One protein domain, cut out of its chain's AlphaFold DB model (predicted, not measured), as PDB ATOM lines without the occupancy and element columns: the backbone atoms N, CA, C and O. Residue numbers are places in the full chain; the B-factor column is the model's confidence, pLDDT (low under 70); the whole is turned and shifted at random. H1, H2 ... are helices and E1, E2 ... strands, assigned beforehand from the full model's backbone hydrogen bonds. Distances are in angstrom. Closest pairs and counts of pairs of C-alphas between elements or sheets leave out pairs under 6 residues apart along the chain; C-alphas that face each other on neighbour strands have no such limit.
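This is residues 94 to 250 of the 610 residues of the protein "Predicted protein" of Postia placenta (strain ATCC 44394 / Madison 698-R) (UniProt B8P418). Picture three sheets stacked face to face in turn: the strongly twisted sheet of E1 to E4, then in the middle the sheet of E5 to E8, and over part of its other face the small hairpin of E9 and E10. Helix H1 sits at one end of the middle sheet and only grazes it, and residues 178 to 183 there stick out. You will find 157 residues printed with ten named strands and one named helix, in the order E1 to E6, H1, E7 to E10; the class is mostly strand. The sheets run E1 E2 E3 E4, E5 E6 E7 E8 and E9 E10, all antiparallel. The whole is compact, with a radius of gyration of the C-alphas of 16.7 A, and spans 56 by 37 by 23 A.

Find C-alpha 98 at (278.238, 389.188, 235.140); from there E1 runs to residue 106, 23.0 A, and bends by 65 degrees at residue 101. E2 is residues 109 to 116, 22.3 A, and E3 is residues 129 to 136, 20.1 A. E4, residues 146 to 155, spans 20.4 A and bends by 96 degrees at residue 152. Next come E5, residues 157 to 161, and E6, residues 166 to 172. Find C-alpha 182 at (281.581, 355.521, 248.544), where H1 begins; it runs 19.9 A to residue 195. E7 is residues 197 to 203, 20.2 A, E8 residues 218 to 222 and E9 residues 233 to 236. E10, residues 239 to 243, ends at C-alpha 243, (297.341, 366.406, 231.498).

E1 to E4 form a meander, each strand the antiparallel neighbour of the one before. Look at N 104 and O 111, 2.9 A, for E1 and E2; N 112 and O 133, 2.8 A, for E2 and E3; and N 134 and O 147, 2.8 A, for E3 and E4. This sheet faces the next with best planes 27 degrees apart; the closest C-alphas of E1 and E5 are those of Ala 104 and Glu 159, 6.3 A. In the second sheet, find N 159 and O 168, 2.9 A, N 171 and O 198, 2.8 A, and N 199 and O 220, 2.8 A. In H1 each O i to N i+4 pair is within hydrogen-bond range; it grazes this sheet with residues 192 to 195. The hairpin E9 and E10 has N 241 and O 234 at 2.8 A; the closest C-alphas of E5 and E9, Asp 161 and Ile 235, are 6.6 A apart.

The C-alphas farthest apart, of Lys 140 and Pro 182, are 56.3 A apart. The printed part has no cut. The links E2 to E3 and E7 to E8 are long. Mean pLDDT of the printed part is 71.0, and 60 residues are under 70, among them 204 to 218.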
ATOM      1  N   PHE A  94     282.767 395.538 234.428       56.50
ATOM      2  CA  PHE A  94     281.865 394.389 234.528       56.50
ATOM      3  C   PHE A  94     280.476 394.828 235.011       56.50
ATOM      4  O   PHE A  94     280.347 395.591 235.969       56.50
ATOM      5  N   LEU A  95     279.423 394.332 234.358       57.78
ATOM      6  CA  LEU A  95     278.047 394.571 234.797       57.78
ATOM      7  C   LEU A  95     277.724 393.727 236.051       57.78
ATOM      8  O   LEU A  95     278.250 392.621 236.176       57.78
ATOM      9  N   PRO A  96     276.829 394.172 236.955       59.50
ATOM     10  CA  PRO A  96     276.507 393.427 238.180       59.50
ATOM     11  C   PRO A  96     275.878 392.037 237.964       59.50
ATOM     12  O   PRO A  96     275.873 391.222 238.881       59.50
ATOM     13  N   ASP A  97     275.343 391.760 236.772       65.25
ATOM     14  CA  ASP A  97     274.784 390.465 236.355       65.25
ATOM     15  C   ASP A  97     275.835 389.509 235.750       65.25
ATOM     16  O   ASP A  97     275.485 388.443 235.234       65.25
ATOM     17  N   ARG A  98     277.122 389.882 235.796       68.19
ATOM     18  CA  ARG A  98     278.238 389.188 235.140       68.19
ATOM     19  C   ARG A  98     279.385 388.949 236.109       68.19
ATOM     20  O   ARG A  98     280.153 389.852 236.421       68.19
ATOM     21  N   ASP A  99     279.518 387.702 236.544       72.75
ATOM     22  CA  ASP A  99     280.552 387.265 237.483       72.75
ATOM     23  C   ASP A  99     281.730 386.652 236.691       72.75
ATOM     24  O   ASP A  99     281.575 385.572 236.105       72.75
ATOM     25  N   PRO A 100     282.881 387.340 236.543       73.50
ATOM     26  CA  PRO A 100     284.033 386.784 235.839       73.50
ATOM     27  C   PRO A 100     284.648 385.650 236.671       73.50
ATOM     28  O   PRO A 100     285.085 385.869 237.794       73.50
ATOM     29  N   LYS A 101     284.695 384.435 236.110       75.56
ATOM     30  CA  LYS A 101     285.191 383.220 236.784       75.56
ATOM     31  C   LYS A 101     286.562 382.758 236.323       75.56
ATOM     32  O   LYS A 101     287.200 381.987 237.037       75.56
ATOM     33  N   MET A 102     287.029 383.201 235.161       74.69
ATOM     34  CA  MET A 102     288.329 382.784 234.643       74.69
ATOM     35  C   MET A 102     288.950 383.835 233.728       74.69
ATOM     36  O   MET A 102     288.239 384.528 233.005       74.69
ATOM     37  N   PHE A 103     290.277 383.904 233.707       76.00
ATOM     38  CA  PHE A 103     291.046 384.752 232.799       76.00
ATOM     39  C   PHE A 103     292.152 383.948 232.099       76.00
ATOM     40  O   PHE A 103     292.620 382.948 232.640       76.00
ATOM     41  N   ALA A 104     292.598 384.396 230.920       73.25
ATOM     42  CA  ALA A 104     293.858 383.990 230.284       73.25
ATOM     43  C   ALA A 104     294.427 385.132 229.428       73.25
ATOM     44  O   ALA A 104     293.658 385.823 228.760       73.25
ATOM     45  N   PHE A 105     295.751 385.328 229.389       69.25
ATOM     46  CA  PHE A 105     296.364 386.398 228.585       69.25
ATOM     47  C   PHE A 105     297.674 386.019 227.901       69.25
ATOM     48  O   PHE A 105     298.662 385.685 228.544       69.25
ATOM     49  N   ARG A 106     297.750 386.199 226.585       65.25
ATOM     50  CA  ARG A 106     298.950 385.875 225.806       65.25
ATOM     51  C   ARG A 106     299.038 386.830 224.624       65.25
ATOM     52  O   ARG A 106     298.012 387.216 224.072       65.25
ATOM     53  N   GLY A 107     300.238 387.258 224.238       57.41
ATOM     54  CA  GLY A 107     300.480 388.001 222.991       57.41
ATOM     55  C   GLY A 107     299.728 389.334 222.814       57.41
ATOM     56  O   GLY A 107     299.666 389.839 221.696       57.41
ATOM     57  N   GLY A 108     299.148 389.918 223.872       60.12
ATOM     58  CA  GLY A 108     298.282 391.104 223.764       60.12
ATOM     59  C   GLY A 108     296.785 390.814 223.572       60.12
ATOM     60  O   GLY A 108     296.037 391.729 223.226       60.12
ATOM     61  N   VAL A 109     296.344 389.574 223.805       66.69
ATOM     62  CA  VAL A 109     294.927 389.180 223.868       66.69
ATOM     63  C   VAL A 109     294.608 388.662 225.268       66.69
ATOM     64  O   VAL A 109     295.273 387.750 225.750       66.69
ATOM     65  N   LEU A 110     293.589 389.243 225.902       73.56
ATOM     66  CA  LEU A 110     292.984 388.798 227.161       73.56
ATOM     67  C   LEU A 110     291.663 388.087 226.845       73.56
ATOM     68  O   LEU A 110     290.823 388.652 226.151       73.56
ATOM     69  N   ALA A 111     291.462 386.888 227.377       78.56
ATOM     70  CA  ALA A 111     290.182 386.192 227.391       78.56
ATOM     71  C   ALA A 111     289.631 386.144 228.821       78.56
ATOM     72  O   ALA A 111     290.383 385.905 229.766       78.56
ATOM     73  N   ILE A 112     288.327 386.375 228.971       81.44
ATOM     74  CA  ILE A 112     287.622 386.444 230.252       81.44
ATOM     75  C   ILE A 112     286.392 385.542 230.196       81.44
ATOM     76  O   ILE A 112     285.435 385.863 229.499       81.44
ATOM     77  N   GLY A 113     286.406 384.429 230.923       84.06
ATOM     78  CA  GLY A 113     285.243 383.569 231.118       84.06
ATOM     79  C   GLY A 113     284.293 384.169 232.153       84.06
ATOM     80  O   GLY A 113     284.687 384.401 233.296       84.06
ATOM     81  N   THR A 114     283.037 384.399 231.773       83.19
ATOM     82  CA  THR A 114     282.000 385.013 232.618       83.19
ATOM     83  C   THR A 114     280.829 384.062 232.863       83.19
ATOM     84  O   THR A 114     280.274 383.477 231.930       83.19
ATOM     85  N   GLN A 115     280.424 383.932 234.126       82.00
ATOM     86  CA  GLN A 115     279.183 383.283 234.527       82.00
ATOM     87  C   GLN A 115     278.006 384.255 234.385       82.00
ATOM     88  O   GLN A 115     278.025 385.367 234.912       82.00
ATOM     89  N   THR A 116     276.942 383.789 233.733       72.25
ATOM     90  CA  THR A 116     275.600 384.380 233.822       72.25
ATOM     91  C   THR A 116     274.714 383.542 234.744       72.25
ATOM     92  O   THR A 116     274.763 382.312 234.692       72.25
ATOM     93  N   PHE A 117     273.850 384.187 235.529       61.84
ATOM     94  CA  PHE A 117     273.119 383.618 236.677       61.84
ATOM     95  C   PHE A 117     272.109 382.468 236.409       61.84
ATOM     96  O   PHE A 117     271.459 382.007 237.342       61.84
ATOM     97  N   ASN A 118     271.978 381.964 235.176       57.47
ATOM     98  CA  ASN A 118     270.944 380.991 234.769       57.47
ATOM     99  C   ASN A 118     271.422 379.523 234.665       57.47
ATOM    100  O   ASN A 118     270.729 378.693 234.076       57.47
ATOM    101  N   ALA A 119     272.601 379.187 235.190       55.97
ATOM    102  CA  ALA A 119     273.197 377.850 235.103       55.97
ATOM    103  C   ALA A 119     273.200 377.128 236.466       55.97
ATOM    104  O   ALA A 119     273.559 377.721 237.481       55.97
ATOM    105  N   GLN A 120     272.816 375.844 236.485       54.94
ATOM    106  CA  GLN A 120     272.790 375.018 237.701       54.94
ATOM    107  C   GLN A 120     274.217 374.701 238.176       54.94
ATOM    108  O   GLN A 120     274.929 373.925 237.538       54.94
ATOM    109  N   ALA A 121     274.617 375.289 239.306       54.16
ATOM    110  CA  ALA A 121     275.959 375.132 239.870       54.16
ATOM    111  C   ALA A 121     276.244 373.705 240.374       54.16
ATOM    112  O   ALA A 121     277.349 373.196 240.191       54.16
ATOM    113  N   ASP A 122     275.225 373.049 240.939       53.28
ATOM    114  CA  ASP A 122     275.294 371.798 241.712       53.28
ATOM    115  C   ASP A 122     275.979 370.610 241.003       53.28
ATOM    116  O   ASP A 122     276.376 369.646 241.657       53.28
ATOM    117  N   LEU A 123     276.120 370.658 239.672       54.31
ATOM    118  CA  LEU A 123     276.756 369.613 238.857       54.31
ATOM    119  C   LEU A 123     278.150 369.981 238.321       54.31
ATOM    120  O   LEU A 123     278.863 369.091 237.864       54.31
ATOM    121  N   CYS A 124     278.543 371.260 238.337       52.59
ATOM    122  CA  CYS A 124     279.768 371.740 237.675       52.59
ATOM    123  C   CYS A 124     280.911 372.092 238.646       52.59
ATOM    124  O   CYS A 124     282.049 372.248 238.207       52.59
ATOM    125  N   GLY A 125     280.622 372.204 239.948       59.94
ATOM    126  CA  GLY A 125     281.528 372.802 240.935       59.94
ATOM    127  C   GLY A 125     281.485 374.335 240.904       59.94
ATOM    128  O   GLY A 125     280.744 374.928 240.126       59.94
ATOM    129  N   ASP A 126     282.285 374.993 241.744       62.94
ATOM    130  CA  ASP A 126     282.171 376.442 242.011       62.94
ATOM    131  C   ASP A 126     282.683 377.361 240.880       62.94
ATOM    132  O   ASP A 126     282.660 378.589 241.005       62.94
ATOM    133  N   VAL A 127     283.206 376.783 239.792       73.19
ATOM    134  CA  VAL A 127     284.080 377.466 238.824       73.19
ATOM    135  C   VAL A 127     283.623 377.180 237.397       73.19
ATOM    136  O   VAL A 127     284.048 376.210 236.769       73.19
ATOM    137  N   PHE A 128     282.729 378.017 236.870       82.19
ATOM    138  CA  PHE A 128     282.227 377.836 235.512       82.19
ATOM    139  C   PHE A 128     281.750 379.125 234.849       82.19
ATOM    140  O   PHE A 128     281.353 380.078 235.509       82.19
ATOM    141  N   PHE A 129     281.753 379.144 233.520       85.94
ATOM    142  CA  PHE A 129     281.358 380.288 232.705       85.94
ATOM    143  C   PHE A 129     280.538 379.860 231.481       85.94
ATOM    144  O   PHE A 129     280.647 378.740 230.983       85.94
ATOM    145  N   SER A 130     279.689 380.769 231.010       86.44
ATOM    146  CA  SER A 130     278.732 380.590 229.906       86.44
ATOM    147  C   SER A 130     278.972 381.573 228.752       86.44
ATOM    148  O   SER A 130     278.404 381.418 227.668       86.44
ATOM    149  N   GLU A 131     279.829 382.568 228.967       87.19
ATOM    150  CA  GLU A 131     280.283 383.551 227.986       87.19
ATOM    151  C   GLU A 131     281.802 383.730 228.069       87.19
ATOM    152  O   GLU A 131     282.402 383.489 229.118       87.19
ATOM    153  N   VAL A 132     282.416 384.194 226.978       86.38
ATOM    154  CA  VAL A 132     283.794 384.699 226.973       86.38
ATOM    155  C   VAL A 132     283.847 386.093 226.352       86.38
ATOM    156  O   VAL A 132     283.432 386.288 225.207       86.38
ATOM    157  N   ASP A 133     284.404 387.048 227.092       82.19
ATOM    158  CA  ASP A 133     284.813 388.352 226.577       82.19
ATOM    159  C   ASP A 133     286.295 388.322 226.163       82.19
ATOM    160  O   ASP A 133     287.158 387.870 226.915       82.19
ATOM    161  N   ILE A 134     286.598 388.799 224.955       76.31
ATOM    162  CA  ILE A 134     287.940 388.854 224.360       76.31
ATOM    163  C   ILE A 134     288.357 390.311 224.199       76.31
ATOM    164  O   ILE A 134     287.662 391.077 223.529       76.31
ATOM    165  N   TYR A 135     289.517 390.676 224.742       73.94
ATOM    166  CA  TYR A 135     290.079 392.020 224.669       73.94
ATOM    167  C   TYR A 135     291.442 392.037 223.971       73.94
ATOM    168  O   TYR A 135     292.396 391.387 224.399       73.94
ATOM    169  N   TYR A 136     291.546 392.828 222.907       69.31
ATOM    170  CA  TYR A 136     292.756 393.033 222.113       69.31
ATOM    171  C   TYR A 136     293.486 394.285 222.602       69.31
ATOM    172  O   TYR A 136     293.300 395.376 222.052       69.31
ATOM    173  N   THR A 137     294.339 394.143 223.620       58.91
ATOM    174  CA  THR A 137     294.968 395.281 224.325       58.91
ATOM    175  C   THR A 137     295.855 396.143 223.417       58.91
ATOM    176  O   THR A 137     296.104 397.309 223.711       58.91
ATOM    177  N   ARG A 138     296.285 395.598 222.269       54.66
ATOM    178  CA  ARG A 138     297.114 396.277 221.255       54.66
ATOM    179  C   ARG A 138     296.333 396.789 220.036       54.66
ATOM    180  O   ARG A 138     296.937 397.372 219.134       54.66
ATOM    181  N   SER A 139     295.006 396.611 219.978       53.69
ATOM    182  CA  SER A 139     294.208 397.144 218.864       53.69
ATOM    183  C   SER A 139     294.163 398.674 218.903       53.69
ATOM    184  O   SER A 139     293.801 399.288 219.910       53.69
ATOM    185  N   LYS A 140     294.486 399.306 217.768       52.72
ATOM    186  CA  LYS A 140     294.325 400.756 217.561       52.72
ATOM    187  C   LYS A 140     292.861 401.149 217.325       52.72
ATOM    188  O   LYS A 140     292.483 402.288 217.610       52.72
ATOM    189  N   ASP A 141     292.060 400.210 216.828       58.50
ATOM    190  CA  ASP A 141     290.639 400.345 216.517       58.50
ATOM    191  C   ASP A 141     289.803 399.932 217.738       58.50
ATOM    192  O   ASP A 141     289.760 398.754 218.099       58.50
ATOM    193  N   VAL A 142     289.169 400.916 218.386       58.59
ATOM    194  CA  VAL A 142     288.389 400.735 219.625       58.59
ATOM    195  C   VAL A 142     287.169 399.840 219.390       58.59
ATOM    196  O   VAL A 142     286.867 398.995 220.225       58.59
ATOM    197  N   ALA A 143     286.537 399.911 218.212       56.44
ATOM    198  CA  ALA A 143     285.408 399.045 217.861       56.44
ATOM    199  C   ALA A 143     285.811 397.568 217.663       56.44
ATOM    200  O   ALA A 143     284.954 396.707 217.476       56.44
ATOM    201  N   LYS A 144     287.117 397.270 217.700       61.59
ATOM    202  CA  LYS A 144     287.693 395.919 217.631       61.59
ATOM    203  C   LYS A 144     288.568 395.582 218.842       61.59
ATOM    204  O   LYS A 144     289.187 394.522 218.852       61.59
ATOM    205  N   GLN A 145     288.636 396.459 219.847       64.44
ATOM    206  CA  GLN A 145     289.340 396.181 221.103       64.44
ATOM    207  C   GLN A 145     288.616 395.139 221.958       64.44
ATOM    208  O   GLN A 145     289.273 394.504 222.772       64.44
ATOM    209  N   HIS A 146     287.310 394.934 221.765       76.00
ATOM    210  CA  HIS A 146     286.491 393.999 222.537       76.00
ATOM    211  C   HIS A 146     285.594 393.151 221.621       76.00
ATOM    212  O   HIS A 146     285.102 393.637 220.601       76.00
ATOM    213  N   ARG A 147     285.386 391.881 221.982       76.56
ATOM    214  CA  ARG A 147     284.358 390.981 221.439       76.56
ATOM    215  C   ARG A 147     283.752 390.137 222.555       76.56
ATOM    216  O   ARG A 147     284.439 389.819 223.518       76.56
ATOM    217  N   ARG A 148     282.501 389.717 222.378       80.88
ATOM    218  CA  ARG A 148     281.756 388.857 223.306       80.88
ATOM    219  C   ARG A 148     281.248 387.620 222.578       80.88
ATOM    220  O   ARG A 148     280.694 387.740 221.487       80.88
ATOM    221  N   HIS A 149     281.418 386.453 223.187       80.94
ATOM    222  CA  HIS A 149     281.004 385.170 222.630       80.94
ATOM    223  C   HIS A 149     280.184 384.385 223.655       80.94
ATOM    224  O   HIS A 149     280.692 384.022 224.713       80.94
ATOM    225  N   GLN A 150     278.926 384.083 223.324       83.62
ATOM    226  CA  GLN A 150     278.154 383.083 224.059       83.62
ATOM    227  C   GLN A 150     278.755 381.700 223.793       83.62
ATOM    228  O   GLN A 150     279.029 381.360 222.640       83.62
ATOM    229  N   LEU A 151     278.949 380.901 224.842       82.75
ATOM    230  CA  LEU A 151     279.372 379.513 224.700       82.75
ATOM    231  C   LEU A 151     278.158 378.589 224.508       82.75
ATOM    232  O   LEU A 151     277.091 378.857 225.062       82.75
ATOM    233  N   PRO A 152     278.301 377.483 223.752       74.00
ATOM    234  CA  PRO A 152     277.214 376.523 223.537       74.00
ATOM    235  C   PRO A 152     276.848 375.706 224.791       74.00
ATOM    236  O   PRO A 152     275.793 375.075 224.817       74.00
ATOM    237  N   TRP A 153     277.695 375.707 225.825       80.19
ATOM    238  CA  TRP A 153     277.443 375.108 227.140       80.19
ATOM    239  C   TRP A 153     278.337 375.744 228.212       80.19
ATOM    240  O   TRP A 153     279.213 376.558 227.924       80.19
ATOM    241  N   ILE A 154     278.106 375.335 229.459       85.81
ATOM    242  CA  ILE A 154     278.862 375.727 230.650       85.81
ATOM    243  C   ILE A 154     280.288 375.157 230.576       85.81
ATOM    244  O   ILE A 154     280.468 373.940 230.637       85.81
ATOM    245  N   CYS A 155     281.302 376.012 230.478       87.31
ATOM    246  CA  CYS A 155     282.714 375.627 230.491       87.31
ATOM    247  C   CYS A 155     283.343 375.818 231.878       87.31
ATOM    248  O   CYS A 155     282.942 376.699 232.631       87.31
ATOM    249  N   THR A 156     284.334 374.986 232.198       84.81
ATOM    250  CA  THR A 156     285.085 374.969 233.466       84.81
ATOM    251  C   THR A 156     286.557 375.362 233.293       84.81
ATOM    252  O   THR A 156     287.261 375.513 234.284       84.81
ATOM    253  N   GLY A 157     287.037 375.548 232.056       87.38
ATOM    254  CA  GLY A 157     288.410 375.976 231.788       87.38
ATOM    255  C   GLY A 157     288.620 376.600 230.401       87.38
ATOM    256  O   GLY A 157     287.879 376.291 229.462       87.38
ATOM    257  N   LEU A 158     289.612 377.496 230.278       88.31
ATOM    258  CA  LEU A 158     290.035 378.127 229.020       88.31
ATOM    259  C   LEU A 158     291.559 378.332 228.901       88.31
ATOM    260  O   LEU A 158     292.277 378.500 229.889       88.31
ATOM    261  N   GLU A 159     292.050 378.324 227.661       85.12
ATOM    262  CA  GLU A 159     293.453 378.524 227.268       85.12
ATOM    263  C   GLU A 159     293.501 379.174 225.873       85.12
ATOM    264  O   GLU A 159     292.627 378.918 225.043       85.12
ATOM    265  N   ILE A 160     294.493 380.025 225.595       77.06
ATOM    266  CA  ILE A 160     294.569 380.789 224.334       77.06
ATOM    267  C   ILE A 160     295.933 380.688 223.658       77.06
ATOM    268  O   ILE A 160     296.970 380.680 224.319       77.06
ATOM    269  N   ASP A 161     295.942 380.674 222.325       71.69
ATOM    270  CA  ASP A 161     297.129 380.886 221.497       71.69
ATOM    271  C   ASP A 161     296.851 381.934 220.400       71.69
ATOM    272  O   ASP A 161     296.394 381.602 219.301       71.69
ATOM    273  N   PRO A 162     297.136 383.220 220.671       63.03
ATOM    274  CA  PRO A 162     296.921 384.290 219.703       63.03
ATOM    275  C   PRO A 162     297.830 384.191 218.475       63.03
ATOM    276  O   PRO A 162     297.477 384.749 217.438       63.03
ATOM    277  N   SER A 163     298.960 383.469 218.546       57.69
ATOM    278  CA  SER A 163     299.820 383.248 217.371       57.69
ATOM    279  C   SER A 163     299.140 382.368 216.316       57.69
ATOM    280  O   SER A 163     299.486 382.426 215.139       57.69
ATOM    281  N   GLN A 164     298.124 381.609 216.736       61.12
ATOM    282  CA  GLN A 164     297.278 380.771 215.894       61.12
ATOM    283  C   GLN A 164     295.834 381.267 215.772       61.12
ATOM    284  O   GLN A 164     294.989 380.523 215.270       61.12
ATOM    285  N   ASP A 165     295.534 382.473 216.273       70.31
ATOM    286  CA  ASP A 165     294.169 383.004 216.346       70.31
ATOM    287  C   ASP A 165     293.212 382.090 217.160       70.31
ATOM    288  O   ASP A 165     292.012 382.052 216.905       70.31
ATOM    289  N   LEU A 166     293.721 381.332 218.144       74.88
ATOM    290  CA  LEU A 166     292.991 380.247 218.812       74.88
ATOM    291  C   LEU A 166     292.595 380.562 220.264       74.88
ATOM    292  O   LEU A 166     293.420 380.966 221.083       74.88
ATOM    293  N   LEU A 167     291.349 380.236 220.602       85.00
ATOM    294  CA  LEU A 167     290.850 380.006 221.956       85.00
ATOM    295  C   LEU A 167     290.386 378.548 222.081       85.00
ATOM    296  O   LEU A 167     289.661 378.035 221.225       85.00
ATOM    297  N   VAL A 168     290.779 377.899 223.172       87.06
ATOM    298  CA  VAL A 168     290.246 376.613 223.621       87.06
ATOM    299  C   VAL A 168     289.420 376.866 224.874       87.06
ATOM    300  O   VAL A 168     289.929 377.427 225.841       87.06
ATOM    301  N   VAL A 169     288.165 376.421 224.881       90.00
ATOM    302  CA  VAL A 169     287.349 376.315 226.103       90.00
ATOM    303  C   VAL A 169     286.913 374.871 226.293       90.00
ATOM    304  O   VAL A 169     286.684 374.158 225.312       90.00
ATOM    305  N   TRP A 170     286.785 374.418 227.536       89.31
ATOM    306  CA  TRP A 170     286.353 373.055 227.830       89.31
ATOM    307  C   TRP A 170     285.419 372.971 229.029       89.31
ATOM    308  O   TRP A 170     285.405 373.829 229.906       89.31
ATOM    309  N   HIS A 171     284.622 371.910 229.042       87.38
ATOM    310  CA  HIS A 171     283.864 371.434 230.187       87.38
ATOM    311  C   HIS A 171     284.508 370.134 230.671       87.38
ATOM    312  O   HIS A 171     284.672 369.201 229.880       87.38
ATOM    313  N   SER A 172     284.871 370.059 231.949       84.56
ATOM    314  CA  SER A 172     285.457 368.864 232.552       84.56
ATOM    315  C   SER A 172     284.999 368.707 233.999       84.56
ATOM    316  O   SER A 172     285.284 369.559 234.839       84.56
ATOM    317  N   LEU A 173     284.308 367.605 234.289       79.81
ATOM    318  CA  LEU A 173     283.737 367.326 235.605       79.81
ATOM    319  C   LEU A 173     284.815 366.910 236.622       79.81
ATOM    320  O   LEU A 173     285.485 365.875 236.473       79.81
ATOM    321  N   LYS A 174     284.936 367.710 237.686       77.62
ATOM    322  CA  LYS A 174     285.852 367.502 238.816       77.62
ATOM    323  C   LYS A 174     285.631 366.126 239.473       77.62
ATOM    324  O   LYS A 174     284.483 365.683 239.564       77.62
ATOM    325  N   PRO A 175     286.682 365.402 239.908       75.25
ATOM    326  CA  PRO A 175     286.503 364.176 240.683       75.25
ATOM    327  C   PRO A 175     285.752 364.456 241.997       75.25
ATOM    328  O   PRO A 175     286.009 365.478 242.632       75.25
ATOM    329  N   PRO A 176     284.849 363.561 242.438       72.19
ATOM    330  CA  PRO A 176     284.128 363.738 243.695       72.19
ATOM    331  C   PRO A 176     285.090 363.661 244.892       72.19
ATOM    332  O   PRO A 176     285.906 362.739 244.986       72.19
ATOM    333  N   HIS A 177     284.968 364.622 245.813       69.56
ATOM    334  CA  HIS A 177     285.876 364.814 246.947       69.56
ATOM    335  C   HIS A 177     286.128 363.503 247.736       69.56
ATOM    336  O   HIS A 177     285.162 362.819 248.097       69.56
ATOM    337  N   PRO A 178     287.387 363.117 248.061       68.44
ATOM    338  CA  PRO A 178     287.692 361.804 248.648       68.44
ATOM    339  C   PRO A 178     287.009 361.477 249.982       68.44
ATOM    340  O   PRO A 178     286.928 360.301 250.342       68.44
ATOM    341  N   GLN A 179     286.525 362.489 250.709       72.12
ATOM    342  CA  GLN A 179     285.815 362.328 251.984       72.12
ATOM    343  C   GLN A 179     284.328 361.960 251.818       72.12
ATOM    344  O   GLN A 179     283.705 361.527 252.785       72.12
ATOM    345  N   LEU A 180     283.754 362.087 250.612       74.44
ATOM    346  CA  LEU A 180     282.359 361.722 250.348       74.44
ATOM    347  C   LEU A 180     282.099 360.215 250.566       74.44
ATOM    348  O   LEU A 180     283.019 359.393 250.428       74.44
ATOM    349  N   PRO A 181     280.852 359.807 250.854       79.81
ATOM    350  CA  PRO A 181     280.454 358.404 250.876       79.81
ATOM    351  C   PRO A 181     280.876 357.629 249.607       79.81
ATOM    352  O   PRO A 181     280.931 358.194 248.510       79.81
ATOM    353  N   PRO A 182     281.179 356.317 249.707       82.81
ATOM    354  CA  PRO A 182     281.581 355.521 248.544       82.81
ATOM    355  C   PRO A 182     280.517 355.412 247.441       82.81
ATOM    356  O   PRO A 182     280.882 355.205 246.286       82.81
ATOM    357  N   ALA A 183     279.229 355.542 247.778       78.12
ATOM    358  CA  ALA A 183     278.133 355.544 246.808       78.12
ATOM    359  C   ALA A 183     278.187 356.801 245.926       78.12
ATOM    360  O   ALA A 183     278.345 356.696 244.712       78.12
ATOM    361  N   ASP A 184     278.188 357.971 246.558       75.25
ATOM    362  CA  ASP A 184     278.239 359.296 245.941       75.25
ATOM    363  C   ASP A 184     279.487 359.440 245.053       75.25
ATOM    364  O   ASP A 184     279.423 359.946 243.933       75.25
ATOM    365  N   ARG A 185     280.631 358.896 245.501       78.06
ATOM    366  CA  ARG A 185     281.851 358.822 244.681       78.06
ATOM    367  C   ARG A 185     281.698 357.932 243.448       78.06
ATOM    368  O   ARG A 185     282.192 358.308 242.390       78.06
ATOM    369  N   GLN A 186     281.020 356.786 243.544       80.81
ATOM    370  CA  GLN A 186     280.729 355.948 242.372       80.81
ATOM    371  C   GLN A 186     279.723 356.603 241.417       80.81
ATOM    372  O   GLN A 186     279.808 356.379 240.213       80.81
ATOM    373  N   GLU A 187     278.772 357.386 241.922       80.38
ATOM    374  CA  GLU A 187     277.804 358.117 241.100       80.38
ATOM    375  C   GLU A 187     278.459 359.291 240.362       80.38
ATOM    376  O   GLU A 187     278.315 359.400 239.140       80.38
ATOM    377  N   GLY A 188     279.284 360.079 241.058       76.88
ATOM    378  CA  GLY A 188     280.130 361.102 240.445       76.88
ATOM    379  C   GLY A 188     281.043 360.518 239.363       76.88
ATOM    380  O   GLY A 188     281.072 361.025 238.243       76.88
ATOM    381  N   ASP A 189     281.719 359.397 239.629       80.81
ATOM    382  CA  ASP A 189     282.574 358.744 238.630       80.81
ATOM    383  C   ASP A 189     281.797 358.176 237.426       80.81
ATOM    384  O   ASP A 189     282.296 358.255 236.303       80.81
ATOM    385  N   LYS A 190     280.566 357.672 237.610       82.88
ATOM    386  CA  LYS A 190     279.679 357.270 236.497       82.88
ATOM    387  C   LYS A 190     279.249 358.467 235.650       82.88
ATOM    388  O   LYS A 190     279.240 358.366 234.423       82.88
ATOM    389  N   CYS A 191     278.924 359.600 236.276       77.88
ATOM    390  CA  CYS A 191     278.628 360.839 235.556       77.88
ATOM    391  C   CYS A 191     279.849 361.299 234.750       77.88
ATOM    392  O   CYS A 191     279.730 361.546 233.551       77.88
ATOM    393  N   ARG A 192     281.039 361.309 235.361       82.06
ATOM    394  CA  ARG A 192     282.308 361.646 234.693       82.06
ATOM    395  C   ARG A 192     282.618 360.705 233.525       82.06
ATOM    396  O   ARG A 192     283.043 361.168 232.477       82.06
ATOM    397  N   GLU A 193     282.346 359.409 233.652       82.50
ATOM    398  CA  GLU A 193     282.521 358.434 232.565       82.50
ATOM    399  C   GLU A 193     281.524 358.635 231.408       82.50
ATOM    400  O   GLU A 193     281.894 358.493 230.242       82.50
ATOM    401  N   THR A 194     280.285 359.028 231.723       79.94
ATOM    402  CA  THR A 194     279.185 359.224 230.760       79.94
ATOM    403  C   THR A 194     279.290 360.556 230.004       79.94
ATOM    404  O   THR A 194     279.120 360.611 228.778       79.94
ATOM    405  N   TYR A 195     279.576 361.648 230.715       75.44
ATOM    406  CA  TYR A 195     279.685 362.994 230.148       75.44
ATOM    407  C   TYR A 195     281.103 363.321 229.655       75.44
ATOM    408  O   TYR A 195     281.235 364.070 228.690       75.44
ATOM    409  N   GLY A 196     282.141 362.690 230.213       80.44
ATOM    410  CA  GLY A 196     283.532 362.875 229.798       80.44
ATOM    411  C   GLY A 196     284.032 364.307 229.995       80.44
ATOM    412  O   GLY A 196     283.551 365.042 230.859       80.44
ATOM    413  N   SER A 197     284.984 364.715 229.157       85.19
ATOM    414  CA  SER A 197     285.371 366.120 228.989       85.19
ATOM    415  C   SER A 197     285.084 366.570 227.555       85.19
ATOM    416  O   SER A 197     285.370 365.842 226.605       85.19
ATOM    417  N   THR A 198     284.519 367.766 227.384       86.00
ATOM    418  CA  THR A 198     284.133 368.308 226.068       86.00
ATOM    419  C   THR A 198     284.896 369.594 225.781       86.00
ATOM    420  O   THR A 198     284.850 370.528 226.577       86.00
ATOM    421  N   PHE A 199     285.568 369.649 224.635       86.56
ATOM    422  CA  PHE A 199     286.418 370.750 224.187       86.56
ATOM    423  C   PHE A 199     285.778 371.492 223.011       86.56
ATOM    424  O   PHE A 199     285.134 370.879 222.156       86.56
ATOM    425  N   THR A 200     285.996 372.805 222.955       85.38
ATOM    426  CA  THR A 200     285.582 373.677 221.851       85.38
ATOM    427  C   THR A 200     286.774 374.462 221.337       85.38
ATOM    428  O   THR A 200     287.459 375.131 222.115       85.38
ATOM    429  N   PHE A 201     286.970 374.437 220.023       83.25
ATOM    430  CA  PHE A 201     287.976 375.240 219.336       83.25
ATOM    431  C   PHE A 201     287.314 376.453 218.690       83.25
ATOM    432  O   PHE A 201     286.360 376.314 217.926       83.25
ATOM    433  N   LEU A 202     287.799 377.644 219.044       79.25
ATOM    434  CA  LEU A 202     287.223 378.931 218.666       79.25
ATOM    435  C   LEU A 202     288.291 379.806 217.997       79.25
ATOM    436  O   LEU A 202     289.369 380.007 218.553       79.25
ATOM    437  N   SER A 203     287.985 380.345 216.814       75.31
ATOM    438  CA  SER A 203     288.822 381.358 216.156       75.31
ATOM    439  C   SER A 203     288.520 382.741 216.737       75.31
ATOM    440  O   SER A 203     287.373 383.195 216.750       75.31
ATOM    441  N   LEU A 204     289.568 383.415 217.202       66.00
ATOM    442  CA  LEU A 204     289.542 384.771 217.747       66.00
ATOM    443  C   LEU A 204     289.216 385.812 216.651       66.00
ATOM    444  O   LEU A 204     288.535 386.809 216.910       66.00
ATOM    445  N   SER A 205     289.625 385.513 215.415       57.53
ATOM    446  CA  SER A 205     289.492 386.226 214.139       57.53
ATOM    447  C   SER A 205     289.941 387.690 214.150       57.53
ATOM    448  O   SER A 205     289.136 388.615 213.997       57.53
ATOM    449  N   ASN A 206     291.260 387.878 214.263       48.19
ATOM    450  CA  ASN A 206     292.026 389.121 214.086       48.19
ATOM    451  C   ASN A 206     291.402 390.155 213.116       48.19
ATOM    452  O   ASN A 206     291.637 390.120 211.912       48.19
ATOM    453  N   ALA A 207     290.667 391.127 213.676       41.19
ATOM    454  CA  ALA A 207     290.348 392.479 213.176       41.19
ATOM    455  C   ALA A 207     289.828 392.728 211.727       41.19
ATOM    456  O   ALA A 207     289.447 393.866 211.418       41.19
ATOM    457  N   VAL A 208     289.756 391.728 210.846       34.91
ATOM    458  CA  VAL A 208     289.161 391.838 209.504       34.91
ATOM    459  C   VAL A 208     287.638 391.833 209.625       34.91
ATOM    460  O   VAL A 208     287.057 391.025 210.347       34.91
ATOM    461  N   THR A 209     286.974 392.743 208.910       34.81
ATOM    462  CA  THR A 209     285.511 392.875 208.891       34.81
ATOM    463  C   THR A 209     284.853 391.773 208.063       34.81
ATOM    464  O   THR A 209     284.364 392.014 206.960       34.81
ATOM    465  N   HIS A 210     284.802 390.565 208.617       30.05
ATOM    466  CA  HIS A 210     283.819 389.568 208.212       30.05
ATOM    467  C   HIS A 210     282.517 389.848 208.965       30.05
ATOM    468  O   HIS A 210     282.480 389.803 210.192       30.05
ATOM    469  N   SER A 211     281.438 390.131 208.232       28.64
ATOM    470  CA  SER A 211     280.094 390.444 208.762       28.64
ATOM    471  C   SER A 211     279.360 389.242 209.381       28.64
ATOM    472  O   SER A 211     278.152 389.278 209.583       28.64
ATOM    473  N   LEU A 212     280.114 388.178 209.642       33.41
ATOM    474  CA  LEU A 212     279.825 386.981 210.412       33.41
ATOM    475  C   LEU A 212     281.209 386.466 210.823       33.41
ATOM    476  O   LEU A 212     281.952 385.955 209.979       33.41
ATOM    477  N   ALA A 213     281.572 386.597 212.101       35.56
ATOM    478  CA  ALA A 213     282.655 385.797 212.664       35.56
ATOM    479  C   ALA A 213     282.134 384.358 212.717       35.56
ATOM    480  O   ALA A 213     281.492 383.953 213.685       35.56
ATOM    481  N   THR A 214     282.292 383.637 211.604       38.34
ATOM    482  CA  THR A 214     281.742 382.292 211.441       38.34
ATOM    483  C   THR A 214     282.485 381.398 212.415       38.34
ATOM    484  O   THR A 214     283.645 381.061 212.189       38.34
ATOM    485  N   MET A 215     281.842 381.088 213.538       46.38
ATOM    486  CA  MET A 215     282.415 380.272 214.597       46.38
ATOM    487  C   MET A 215     282.636 378.875 214.002       46.38
ATOM    488  O   MET A 215     281.688 378.112 213.822       46.38
ATOM    489  N   VAL A 216     283.878 378.563 213.608       51.81
ATOM    490  CA  VAL A 216     284.270 377.224 213.136       51.81
ATOM    491  C   VAL A 216     284.422 376.341 214.370       51.81
ATOM    492  O   VAL A 216     285.517 375.971 214.783       51.81
ATOM    493  N   THR A 217     283.281 376.097 215.012       58.31
ATOM    494  CA  THR A 217     283.146 375.447 216.308       58.31
ATOM    495  C   THR A 217     283.404 373.957 216.150       58.31
ATOM    496  O   THR A 217     282.475 373.160 216.020       58.31
ATOM    497  N   GLN A 218     284.675 373.561 216.151       66.19
ATOM    498  CA  GLN A 218     285.016 372.150 216.263       66.19
ATOM    499  C   GLN A 218     284.819 371.734 217.725       66.19
ATOM    500  O   GLN A 218     285.601 372.083 218.609       66.19
ATOM    501  N   THR A 219     283.720 371.026 217.974       70.62
ATOM    502  CA  THR A 219     283.411 370.375 219.249       70.62
ATOM    503  C   THR A 219     284.018 368.981 219.272       70.62
ATOM    504  O   THR A 219     283.839 368.228 218.318       70.62
ATOM    505  N   GLN A 220     284.693 368.616 220.361       75.75
ATOM    506  CA  GLN A 220     285.257 367.278 220.546       75.75
ATOM    507  C   GLN A 220     284.951 366.754 221.948       75.75
ATOM    508  O   GLN A 220     285.235 367.423 222.941       75.75
ATOM    509  N   LYS A 221     284.367 365.553 222.038       76.00
ATOM    510  CA  LYS A 221     284.032 364.895 223.310       76.00
ATOM    511  C   LYS A 221     285.003 363.746 223.569       76.00
ATOM    512  O   LYS A 221     284.940 362.721 222.895       76.00
ATOM    513  N   LEU A 222     285.850 363.891 224.583       76.12
ATOM    514  CA  LEU A 222     286.733 362.830 225.057       76.12
ATOM    515  C   LEU A 222     286.023 362.035 226.160       76.12
ATOM    516  O   LEU A 222     285.633 362.583 227.192       76.12
ATOM    517  N   ALA A 223     285.819 360.742 225.914       67.62
ATOM    518  CA  ALA A 223     285.134 359.839 226.835       67.62
ATOM    519  C   ALA A 223     286.033 359.390 228.003       67.62
ATOM    520  O   ALA A 223     287.254 359.306 227.870       67.62
ATOM    521  N   GLY A 224     285.410 359.024 229.127       72.88
ATOM    522  CA  GLY A 224     286.096 358.498 230.308       72.88
ATOM    523  C   GLY A 224     286.358 359.534 231.408       72.88
ATOM    524  O   GLY A 224     286.122 360.729 231.255       72.88
ATOM    525  N   ARG A 225     286.843 359.049 232.556       74.00
ATOM    526  CA  ARG A 225     286.896 359.782 233.838       74.00
ATOM    527  C   ARG A 225     288.082 360.747 233.993       74.00
ATOM    528  O   ARG A 225     288.560 360.947 235.113       74.00
ATOM    529  N   ALA A 226     288.586 361.315 232.901       77.88
ATOM    530  CA  ALA A 226     289.661 362.301 232.970       77.88
ATOM    531  C   ALA A 226     289.119 363.658 233.443       77.88
ATOM    532  O   ALA A 226     288.046 364.077 233.004       77.88
ATOM    533  N   HIS A 227     289.853 364.338 234.329       80.38
ATOM    534  CA  HIS A 227     289.590 365.739 234.660       80.38
ATOM    535  C   HIS A 227     290.748 366.624 234.203       80.38
ATOM    536  O   HIS A 227     291.913 366.310 234.453       80.38
ATOM    537  N   TYR A 228     290.395 367.728 233.550       81.69
ATOM    538  CA  TYR A 228     291.306 368.755 233.076       81.69
ATOM    539  C   TYR A 228     290.912 370.085 233.718       81.69
ATOM    540  O   TYR A 228     289.900 370.694 233.367       81.69
ATOM    541  N   ASP A 229     291.716 370.496 234.687       75.56
ATOM    542  CA  ASP A 229     291.712 371.827 235.297       75.56
ATOM    543  C   ASP A 229     292.491 372.838 234.418       75.56
ATOM    544  O   ASP A 229     292.942 372.504 233.318       75.56
ATOM    545  N   GLU A 230     292.678 374.076 234.881       69.88
ATOM    546  CA  GLU A 230     293.427 375.136 234.184       69.88
ATOM    547  C   GLU A 230     294.931 374.836 233.997       69.88
ATOM    548  O   GLU A 230     295.617 375.472 233.183       69.88
ATOM    549  N   TYR A 231     295.452 373.823 234.696       69.44
ATOM    550  CA  TYR A 231     296.787 373.264 234.476       69.44
ATOM    551  C   TYR A 231     296.754 372.090 233.484       69.44
ATOM    552  O   TYR A 231     297.708 371.889 232.727       69.44
ATOM    553  N   GLY A 232     295.643 371.353 233.458       75.62
ATOM    554  CA  GLY A 232     295.392 370.151 232.674       75.62
ATOM    555  C   GLY A 232     295.287 370.339 231.160       75.62
ATOM    556  O   GLY A 232     295.205 369.344 230.447       75.62
ATOM    557  N   VAL A 233     295.321 371.570 230.645       81.38
ATOM    558  CA  VAL A 233     295.321 371.863 229.200       81.38
ATOM    559  C   VAL A 233     296.499 372.770 228.841       81.38
ATOM    560  O   VAL A 233     296.838 373.688 229.594       81.38
ATOM    561  N   LYS A 234     297.121 372.515 227.683       79.31
ATOM    562  CA  LYS A 234     298.096 373.399 227.027       79.31
ATOM    563  C   LYS A 234     297.996 373.357 225.505       79.31
ATOM    564  O   LYS A 234     297.893 372.284 224.919       79.31
ATOM    565  N   ILE A 235     298.109 374.526 224.877       75.44
ATOM    566  CA  ILE A 235     298.265 374.689 223.426       75.44
ATOM    567  C   ILE A 235     299.744 374.940 223.120       75.44
ATOM    568  O   ILE A 235     300.353 375.819 223.730       75.44
ATOM    569  N   SER A 236     300.294 374.221 222.146       69.81
ATOM    570  CA  SER A 236     301.505 374.627 221.432       69.81
ATOM    571  C   SER A 236     301.363 374.187 219.986       69.81
ATOM    572  O   SER A 236     301.148 373.000 219.740       69.81
ATOM    573  N   GLY A 237     301.464 375.131 219.046       68.69
ATOM    574  CA  GLY A 237     301.306 374.834 217.625       68.69
ATOM    575  C   GLY A 237     299.991 374.103 217.345       68.69
ATOM    576  O   GLY A 237     298.977 374.357 217.988       68.69
ATOM    577  N   ASP A 238     299.953 373.202 216.366       72.00
ATOM    578  CA  ASP A 238     298.731 372.421 216.106       72.00
ATOM    579  C   ASP A 238     298.432 371.363 217.190       72.00
ATOM    580  O   ASP A 238     297.415 370.677 217.105       72.00
ATOM    581  N   HIS A 239     299.268 371.239 218.227       76.06
ATOM    582  CA  HIS A 239     299.103 370.258 219.291       76.06
ATOM    583  C   HIS A 239     298.402 370.827 220.529       76.06
ATOM    584  O   HIS A 239     298.726 371.898 221.048       76.06
ATOM    585  N   ILE A 240     297.492 370.028 221.081       81.12
ATOM    586  CA  ILE A 240     296.859 370.281 222.374       81.12
ATOM    587  C   ILE A 240     297.228 369.147 223.323       81.12
ATOM    588  O   ILE A 240     296.933 367.973 223.096       81.12
ATOM    589  N   THR A 241     297.925 369.533 224.385       80.69
ATOM    590  CA  THR A 241     298.407 368.668 225.457       80.69
ATOM    591  C   THR A 241     297.381 368.661 226.580       80.69
ATOM    592  O   THR A 241     297.047 369.715 227.118       80.69
ATOM    593  N   LEU A 242     296.902 367.472 226.935       84.50
ATOM    594  CA  LEU A 242     295.944 367.226 228.003       84.50
ATOM    595  C   LEU A 242     296.613 366.407 229.116       84.50
ATOM    596  O   LEU A 242     297.056 365.280 228.890       84.50
ATOM    597  N   ILE A 243     296.698 366.982 230.313       78.44
ATOM    598  CA  ILE A 243     297.341 366.406 231.498       78.44
ATOM    599  C   ILE A 243     296.250 366.079 232.517       78.44
ATOM    600  O   ILE A 243     295.701 366.975 233.153       78.44
ATOM    601  N   ASP A 244     295.944 364.796 232.704       78.56
ATOM    602  CA  ASP A 244     295.094 364.378 233.821       78.56
ATOM    603  C   ASP A 244     295.950 364.331 235.095       78.56
ATOM    604  O   ASP A 244     296.773 363.431 235.289       78.56
ATOM    605  N   ARG A 245     295.789 365.339 235.959       70.19
ATOM    606  CA  ARG A 245     296.553 365.449 237.211       70.19
ATOM    607  C   ARG A 245     296.011 364.543 238.322       70.19
ATOM    608  O   ARG A 245     296.716 364.310 239.310       70.19
ATOM    609  N   TYR A 246     294.806 363.996 238.170       67.38
ATOM    610  CA  TYR A 246     294.116 363.229 239.208       67.38
ATOM    611  C   TYR A 246     294.285 361.717 239.032       67.38
ATOM    612  O   TYR A 246     294.468 361.014 240.026       67.38
ATOM    613  N   THR A 247     294.303 361.209 237.796       64.12
ATOM    614  CA  THR A 247     294.548 359.782 237.519       64.12
ATOM    615  C   THR A 247     296.020 359.477 237.199       64.12
ATOM    616  O   THR A 247     296.890 360.349 237.191       64.12
ATOM    617  N   SER A 248     296.329 358.199 236.963       60.59
ATOM    618  CA  SER A 248     297.633 357.724 236.480       60.59
ATOM    619  C   SER A 248     297.740 357.664 234.949       60.59
ATOM    620  O   SER A 248     298.729 357.143 234.439       60.59
ATOM    621  N   ASN A 249     296.754 358.183 234.203       60.56
ATOM    622  CA  ASN A 249     296.686 358.037 232.741       60.56
ATOM    623  C   ASN A 249     297.756 358.835 231.967       60.56
ATOM    624  O   ASN A 249     297.926 358.611 230.766       60.56
ATOM    625  N   GLY A 250     298.496 359.711 232.657       68.38
ATOM    626  CA  GLY A 250     299.629 360.461 232.117       68.38
ATOM    627  C   GLY A 250     299.221 361.694 231.314       68.38
ATOM    628  O   GLY A 250     298.068 362.130 231.336       68.38
TER     629      GLY A 250